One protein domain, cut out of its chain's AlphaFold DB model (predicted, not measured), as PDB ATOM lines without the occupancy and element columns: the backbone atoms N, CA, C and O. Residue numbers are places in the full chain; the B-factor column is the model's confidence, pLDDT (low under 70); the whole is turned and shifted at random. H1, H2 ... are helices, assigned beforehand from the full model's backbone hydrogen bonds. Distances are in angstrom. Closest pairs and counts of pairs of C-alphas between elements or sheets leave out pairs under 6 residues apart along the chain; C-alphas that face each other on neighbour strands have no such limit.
ATOM      1  N   LEU A 193     -14.986  43.026 -24.809       90.00
ATOM      2  CA  LEU A 193     -15.483  43.132 -26.183       90.00
ATOM      3  C   LEU A 193     -14.928  42.018 -27.081       90.00
ATOM      4  O   LEU A 193     -15.683  41.469 -27.889       90.00
ATOM      5  N   ALA A 194     -13.658  41.644 -26.914       89.56
ATOM      6  CA  ALA A 194     -13.051  40.515 -27.614       89.56
ATOM      7  C   ALA A 194     -13.733  39.192 -27.237       89.56
ATOM      8  O   ALA A 194     -14.158  38.455 -28.129       89.56
ATOM      9  N   ASP A 195     -13.955  38.942 -25.944       90.56
ATOM     10  CA  ASP A 195     -14.639  37.736 -25.458       90.56
ATOM     11  C   ASP A 195     -16.069  37.633 -26.001       90.56
ATOM     12  O   ASP A 195     -16.493  36.582 -26.485       90.56
ATOM     13  N   ARG A 196     -16.822  38.743 -25.992       90.25
ATOM     14  CA  ARG A 196     -18.178  38.795 -26.564       90.25
ATOM     15  C   ARG A 196     -18.179  38.550 -28.070       90.25
ATOM     16  O   ARG A 196     -19.091  37.895 -28.573       90.25
ATOM     17  N   THR A 197     -17.175  39.064 -28.778       92.88
ATOM     18  CA  THR A 197     -17.002  38.846 -30.221       92.88
ATOM     19  C   THR A 197     -16.720  37.377 -30.516       92.88
ATOM     20  O   THR A 197     -17.395  36.784 -31.357       92.88
ATOM     21  N   ALA A 198     -15.791  36.766 -29.780       93.06
ATOM     22  CA  ALA A 198     -15.462  35.352 -29.911       93.06
ATOM     23  C   ALA A 198     -16.667  34.455 -29.589       93.06
ATOM     24  O   ALA A 198     -16.966  33.529 -30.341       93.06
ATOM     25  N   ALA A 199     -17.413  34.770 -28.525       93.88
ATOM     26  CA  ALA A 199     -18.630  34.051 -28.160       93.88
ATOM     27  C   ALA A 199     -19.720  34.164 -29.237       93.88
ATOM     28  O   ALA A 199     -20.395  33.178 -29.534       93.88
ATOM     29  N   LEU A 200     -19.880  35.338 -29.862       94.88
ATOM     30  CA  LEU A 200     -20.808  35.514 -30.979       94.88
ATOM     31  C   LEU A 200     -20.390  34.677 -32.190       94.88
ATOM     32  O   LEU A 200     -21.240  34.022 -32.784       94.88
ATOM     33  N   TYR A 201     -19.104  34.666 -32.544       93.00
ATOM     34  CA  TYR A 201     -18.604  33.825 -33.632       93.00
ATOM     35  C   TYR A 201     -18.823  32.343 -33.348       93.00
ATOM     36  O   TYR A 201     -19.322  31.639 -34.220       93.00
ATOM     37  N   ALA A 202     -18.534  31.883 -32.129       92.00
ATOM     38  CA  ALA A 202     -18.794  30.505 -31.724       92.00
ATOM     39  C   ALA A 202     -20.285  30.156 -31.827       92.00
ATOM     40  O   ALA A 202     -20.631  29.097 -32.342       92.00
ATOM     41  N   ARG A 203     -21.168  31.066 -31.402       94.31
ATOM     42  CA  ARG A 203     -22.617  30.883 -31.496       94.31
ATOM     43  C   ARG A 203     -23.111  30.842 -32.942       94.31
ATOM     44  O   ARG A 203     -23.866  29.947 -33.283       94.31
ATOM     45  N   VAL A 204     -22.715  31.799 -33.781       93.94
ATOM     46  CA  VAL A 204     -23.131  31.831 -35.196       93.94
ATOM     47  C   VAL A 204     -22.598  30.609 -35.933       93.94
ATOM     48  O   VAL A 204     -23.292  30.050 -36.776       93.94
ATOM     49  N   TRP A 205     -21.385  30.173 -35.599       87.75
ATOM     50  CA  TRP A 205     -20.820  28.939 -36.121       87.75
ATOM     51  C   TRP A 205     -21.658  27.725 -35.721       87.75
ATOM     52  O   TRP A 205     -22.046  26.951 -36.587       87.75
ATOM     53  N   ASP A 206     -22.002  27.594 -34.441       86.88
ATOM     54  CA  ASP A 206     -22.866  26.520 -33.947       86.88
ATOM     55  C   ASP A 206     -24.251  26.532 -34.617       86.88
ATOM     56  O   ASP A 206     -24.689  25.518 -35.154       86.88
ATOM     57  N   GLU A 207     -24.909  27.693 -34.691       89.75
ATOM     58  CA  GLU A 207     -26.197  27.853 -35.377       89.75
ATOM     59  C   GLU A 207     -26.093  27.497 -36.870       89.75
ATOM     60  O   GLU A 207     -26.996  26.859 -37.415       89.75
ATOM     61  N   PHE A 208     -24.989  27.857 -37.535       85.94
ATOM     62  CA  PHE A 208     -24.731  27.477 -38.923       85.94
ATOM     63  C   PHE A 208     -24.641  25.959 -39.080       85.94
ATOM     64  O   PHE A 208     -25.355  25.423 -39.927       85.94
ATOM     65  N   LEU A 209     -23.835  25.273 -38.255       80.50
ATOM     66  CA  LEU A 209     -23.650  23.814 -38.301       80.50
ATOM     67  C   LEU A 209     -24.968  23.041 -38.135       80.50
ATOM     68  O   LEU A 209     -25.114  21.958 -38.696       80.50
ATOM     69  N   HIS A 210     -25.930  23.608 -37.404       80.50
ATOM     70  CA  HIS A 210     -27.253  23.017 -37.167       80.50
ATOM     71  C   HIS A 210     -28.347  23.532 -38.113       80.50
ATOM     72  O   HIS A 210     -29.521  23.190 -37.959       80.50
ATOM     73  N   SER A 211     -27.998  24.376 -39.081       79.31
ATOM     74  CA  SER A 211     -28.961  24.946 -40.018       79.31
ATOM     75  C   SER A 211     -29.114  24.095 -41.280       79.31
ATOM     76  O   SER A 211     -28.201  23.386 -41.701       79.31
ATOM     77  N   TYR A 212     -30.243  24.278 -41.971       76.38
ATOM     78  CA  TYR A 212     -30.468  23.771 -43.333       76.38
ATOM     79  C   TYR A 212     -29.311  24.108 -44.298       76.38
ATOM     80  O   TYR A 212     -29.054  23.369 -45.250       76.38
ATOM     81  N   TRP A 213     -28.595  25.214 -44.057       72.00
ATOM     82  CA  TRP A 213     -27.464  25.641 -44.874       72.00
ATOM     83  C   TRP A 213     -26.218  24.772 -44.666       72.00
ATOM     84  O   TRP A 213     -25.513  24.536 -45.642       72.00
ATOM     85  N   ALA A 214     -25.945  24.220 -43.484       71.12
ATOM     86  CA  ALA A 214     -24.796  23.319 -43.322       71.12
ATOM     87  C   ALA A 214     -24.950  22.023 -44.132       71.12
ATOM     88  O   ALA A 214     -23.967  21.476 -44.627       71.12
ATOM     89  N   GLU A 215     -26.183  21.554 -44.323       64.50
ATOM     90  CA  GLU A 215     -26.459  20.325 -45.074       64.50
ATOM     91  C   GLU A 215     -26.450  20.522 -46.596       64.50
ATOM     92  O   GLU A 215     -26.312  19.552 -47.343       64.50
ATOM     93  N   ARG A 216     -26.641  21.760 -47.075       59.69
ATOM     94  CA  ARG A 216     -26.892  22.054 -48.501       59.69
ATOM     95  C   ARG A 216     -26.010  23.124 -49.127       59.69
ATOM     96  O   ARG A 216     -25.968  23.220 -50.351       59.69
ATOM     97  N   THR A 217     -25.307  23.911 -48.327       55.16
ATOM     98  CA  THR A 217     -24.316  24.884 -48.794       55.16
ATOM     99  C   THR A 217     -22.958  24.498 -48.253       55.16
ATOM    100  O   THR A 217     -22.671  24.640 -47.070       55.16
ATOM    101  N   VAL A 218     -22.085  24.077 -49.161       52.59
ATOM    102  CA  VAL A 218     -20.647  24.070 -48.917       52.59
ATOM    103  C   VAL A 218     -20.182  25.516 -49.125       52.59
ATOM    104  O   VAL A 218     -19.914  25.913 -50.256       52.59
ATOM    105  N   TRP A 219     -20.202  26.364 -48.087       51.88
ATOM    106  CA  TRP A 219     -19.723  27.750 -48.212       51.88
ATOM    107  C   TRP A 219     -18.463  28.035 -47.374       51.88
ATOM    108  O   TRP A 219     -18.432  27.635 -46.209       51.88
ATOM    109  N   PRO A 220     -17.468  28.782 -47.922       54.22
ATOM    110  CA  PRO A 220     -17.391  29.296 -49.292       54.22
ATOM    111  C   PRO A 220     -16.633  28.383 -50.235       54.22
ATOM    112  O   PRO A 220     -15.541  27.933 -49.905       54.22
ATOM    113  N   VAL A 221     -17.138  28.292 -51.462       58.12
ATOM    114  CA  VAL A 221     -16.435  27.898 -52.692       58.12
ATOM    115  C   VAL A 221     -15.350  28.942 -53.025       58.12
ATOM    116  O   VAL A 221     -15.383  29.633 -54.035       58.12
ATOM    117  N   SER A 222     -14.415  29.138 -52.097       53.00
ATOM    118  CA  SER A 222     -13.215  29.957 -52.267       53.00
ATOM    119  C   SER A 222     -12.042  29.034 -52.597       53.00
ATOM    120  O   SER A 222     -12.037  27.890 -52.132       53.00
ATOM    121  N   PRO A 223     -11.039  29.478 -53.372       52.03
ATOM    122  CA  PRO A 223      -9.837  28.679 -53.592       52.03
ATOM    123  C   PRO A 223      -9.284  28.134 -52.262       52.03
ATOM    124  O   PRO A 223      -9.156  28.868 -51.278       52.03
ATOM    125  N   GLY A 224      -9.037  26.822 -52.195       59.62
ATOM    126  CA  GLY A 224      -8.552  26.149 -50.981       59.62
ATOM    127  C   GLY A 224      -9.602  25.893 -49.888       59.62
ATOM    128  O   GLY A 224      -9.235  25.641 -48.741       59.62
ATOM    129  N   ALA A 225     -10.900  25.978 -50.190       60.62
ATOM    130  CA  ALA A 225     -11.964  25.652 -49.237       60.62
ATOM    131  C   ALA A 225     -11.979  24.173 -48.827       60.62
ATOM    132  O   ALA A 225     -12.108  23.879 -47.645       60.62
ATOM    133  N   GLU A 226     -11.779  23.258 -49.779       66.12
ATOM    134  CA  GLU A 226     -11.704  21.812 -49.518       66.12
ATOM    135  C   GLU A 226     -10.499  21.463 -48.631       66.12
ATOM    136  O   GLU A 226     -10.635  20.725 -47.663       66.12
ATOM    137  N   ALA A 227      -9.337  22.080 -48.873       68.50
ATOM    138  CA  ALA A 227      -8.152  21.886 -48.035       68.50
ATOM    139  C   ALA A 227      -8.373  22.362 -46.587       68.50
ATOM    140  O   ALA A 227      -8.031  21.651 -45.647       68.50
ATOM    141  N   ARG A 228      -9.000  23.534 -46.398       64.81
ATOM    142  CA  ARG A 228      -9.369  24.036 -45.061       64.81
ATOM    143  C   ARG A 228     -10.455  23.189 -44.396       64.81
ATOM    144  O   ARG A 228     -10.436  23.040 -43.179       64.81
ATOM    145  N   TYR A 229     -11.398  22.650 -45.171       64.19
ATOM    146  CA  TYR A 229     -12.439  21.745 -44.680       64.19
ATOM    147  C   TYR A 229     -11.830  20.480 -44.060       64.19
ATOM    148  O   TYR A 229     -12.223  20.090 -42.956       64.19
ATOM    149  N   GLU A 230     -10.833  19.902 -44.735       70.75
ATOM    150  CA  GLU A 230     -10.059  18.760 -44.242       70.75
ATOM    151  C   GLU A 230      -9.164  19.139 -43.047       70.75
ATOM    152  O   GLU A 230      -9.203  18.471 -42.014       70.75
ATOM    153  N   GLU A 231      -8.414  20.247 -43.125       70.56
ATOM    154  CA  GLU A 231      -7.526  20.724 -42.047       70.56
ATOM    155  C   GLU A 231      -8.278  20.958 -40.729       70.56
ATOM    156  O   GLU A 231      -7.847  20.523 -39.660       70.56
ATOM    157  N   LEU A 232      -9.438  21.616 -40.804       62.91
ATOM    158  CA  LEU A 232     -10.270  21.936 -39.646       62.91
ATOM    159  C   LEU A 232     -11.142  20.756 -39.186       62.91
ATOM    160  O   LEU A 232     -11.895  20.906 -38.216       62.91
ATOM    161  N   ARG A 233     -11.058  19.604 -39.873       71.75
ATOM    162  CA  ARG A 233     -11.848  18.386 -39.635       71.75
ATOM    163  C   ARG A 233     -13.338  18.672 -39.483       71.75
ATOM    164  O   ARG A 233     -14.011  18.161 -38.584       71.75
ATOM    165  N   LEU A 234     -13.864  19.537 -40.348       63.97
ATOM    166  CA  LEU A 234     -15.229  20.038 -40.203       63.97
ATOM    167  C   LEU A 234     -16.267  18.929 -40.325       63.97
ATOM    168  O   LEU A 234     -17.282  18.988 -39.640       63.97
ATOM    169  N   ARG A 235     -15.983  17.894 -41.123       67.19
ATOM    170  CA  ARG A 235     -16.818  16.695 -41.236       67.19
ATOM    171  C   ARG A 235     -17.025  15.997 -39.894       67.19
ATOM    172  O   ARG A 235     -18.161  15.788 -39.492       67.19
ATOM    173  N   GLU A 236     -15.940  15.717 -39.176       70.44
ATOM    174  CA  GLU A 236     -15.978  15.061 -37.862       70.44
ATOM    175  C   GLU A 236     -16.710  15.928 -36.832       70.44
ATOM    176  O   GLU A 236     -17.485  15.424 -36.024       70.44
ATOM    177  N   ARG A 237     -16.505  17.251 -36.874       66.06
ATOM    178  CA  ARG A 237     -17.160  18.198 -35.956       66.06
ATOM    179  C   ARG A 237     -18.653  18.354 -36.253       66.06
ATOM    180  O   ARG A 237     -19.433  18.449 -35.314       66.06
ATOM    181  N   LEU A 238     -19.045  18.342 -37.528       61.09
ATOM    182  CA  LEU A 238     -20.443  18.310 -37.973       61.09
ATOM    183  C   LEU A 238     -21.127  17.008 -37.547       61.09
ATOM    184  O   LEU A 238     -22.233  17.035 -37.016       61.09
ATOM    185  N   GLU A 239     -20.463  15.870 -37.748       67.69
ATOM    186  CA  GLU A 239     -20.968  14.558 -37.341       67.69
ATOM    187  C   GLU A 239     -21.072  14.435 -35.813       67.69
ATOM    188  O   GLU A 239     -22.054  13.889 -35.318       67.69
ATOM    189  N   ALA A 240     -20.129  15.007 -35.058       67.56
ATOM    190  CA  ALA A 240     -20.155  15.035 -33.594       67.56
ATOM    191  C   ALA A 240     -21.189  16.017 -33.010       67.56
ATOM    192  O   ALA A 240     -21.681  15.794 -31.905       67.56
ATOM    193  N   ALA A 241     -21.519  17.096 -33.727       59.25
ATOM    194  CA  ALA A 241     -22.538  18.065 -33.318       59.25
ATOM    195  C   ALA A 241     -23.974  17.567 -33.570       59.25
ATOM    196  O   ALA A 241     -24.922  18.072 -32.973       59.25
ATOM    197  N   ARG A 242     -24.160  16.542 -34.415       55.97
ATOM    198  CA  ARG A 242     -25.480  15.953 -34.673       55.97
ATOM    199  C   ARG A 242     -26.055  15.309 -33.407       55.97
ATOM    200  O   ARG A 242     -25.666  14.219 -32.999       55.97
TER     201      ARG A 242
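AT A GLANCE: This is residues 193 to 242 of the 286 residues of a protein of bacterium (UniProt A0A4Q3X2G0). A long helix, H1, runs like an arm into a small, loose head, with its residues 193 to 204 sticking out free. In the head the chain goes round an open loop through the short helices H2 and H3, and H4 comes back near the inner end of H1. The printed part has 50 residues with four named helices, in the order H1, H2, H3, H4, and no named strand; the class is all helix. It is only just loose, close to compact, with a radius of gyration of the C-alphas of 12.0 A, and it spans 32 by 25 by 17 A.

IN THESE COORDINATES: H1, residues 193 to 209, is 24.2 A long from C-alpha 193 at (-15.483, 43.132, -26.183) to C-alpha 209 at (-23.650, 23.814, -38.301). H2, residues 212 to 216, is 6.5 A long, and H3, residues 225 to 231, is 9.8 A. H4, residues 234 to 241, is 10.2 A long and ends with C-alpha 241 at (-22.538, 18.065, -33.318).

HOW THE PARTS SIT: H1 and H4 are close but not clearly touching and about perpendicular, at 86 degrees; their closest C-alphas, those of Leu 209 and Leu 238, are 6.4 A apart. H1 and H2 are close but not clearly touching, with the closest C-alphas, those of Phe 208 and Ala 214, 6.1 A apart. H3 and H4 are close but not clearly touching, with the C-alphas of Tyr 229 and Arg 235 closest at 7.5 A, at a steep tilt of 65 degrees, the same way. H1 and H3, H2 and H4, and H2 and H3 are apart. In H1, H2, H3 and H4 every O i to N i+4 pair is within hydrogen-bond range.

THE WHOLE: The two C-alphas farthest apart, those of Leu 193 and Arg 216, are 32.7 A apart. The printed part has no cut, and no link is long. Residues 219 to 225 also stand free. Mean pLDDT of the printed part is 73.2; 24 residues are under 70, among them residues 215 to 229 and 237 to 242.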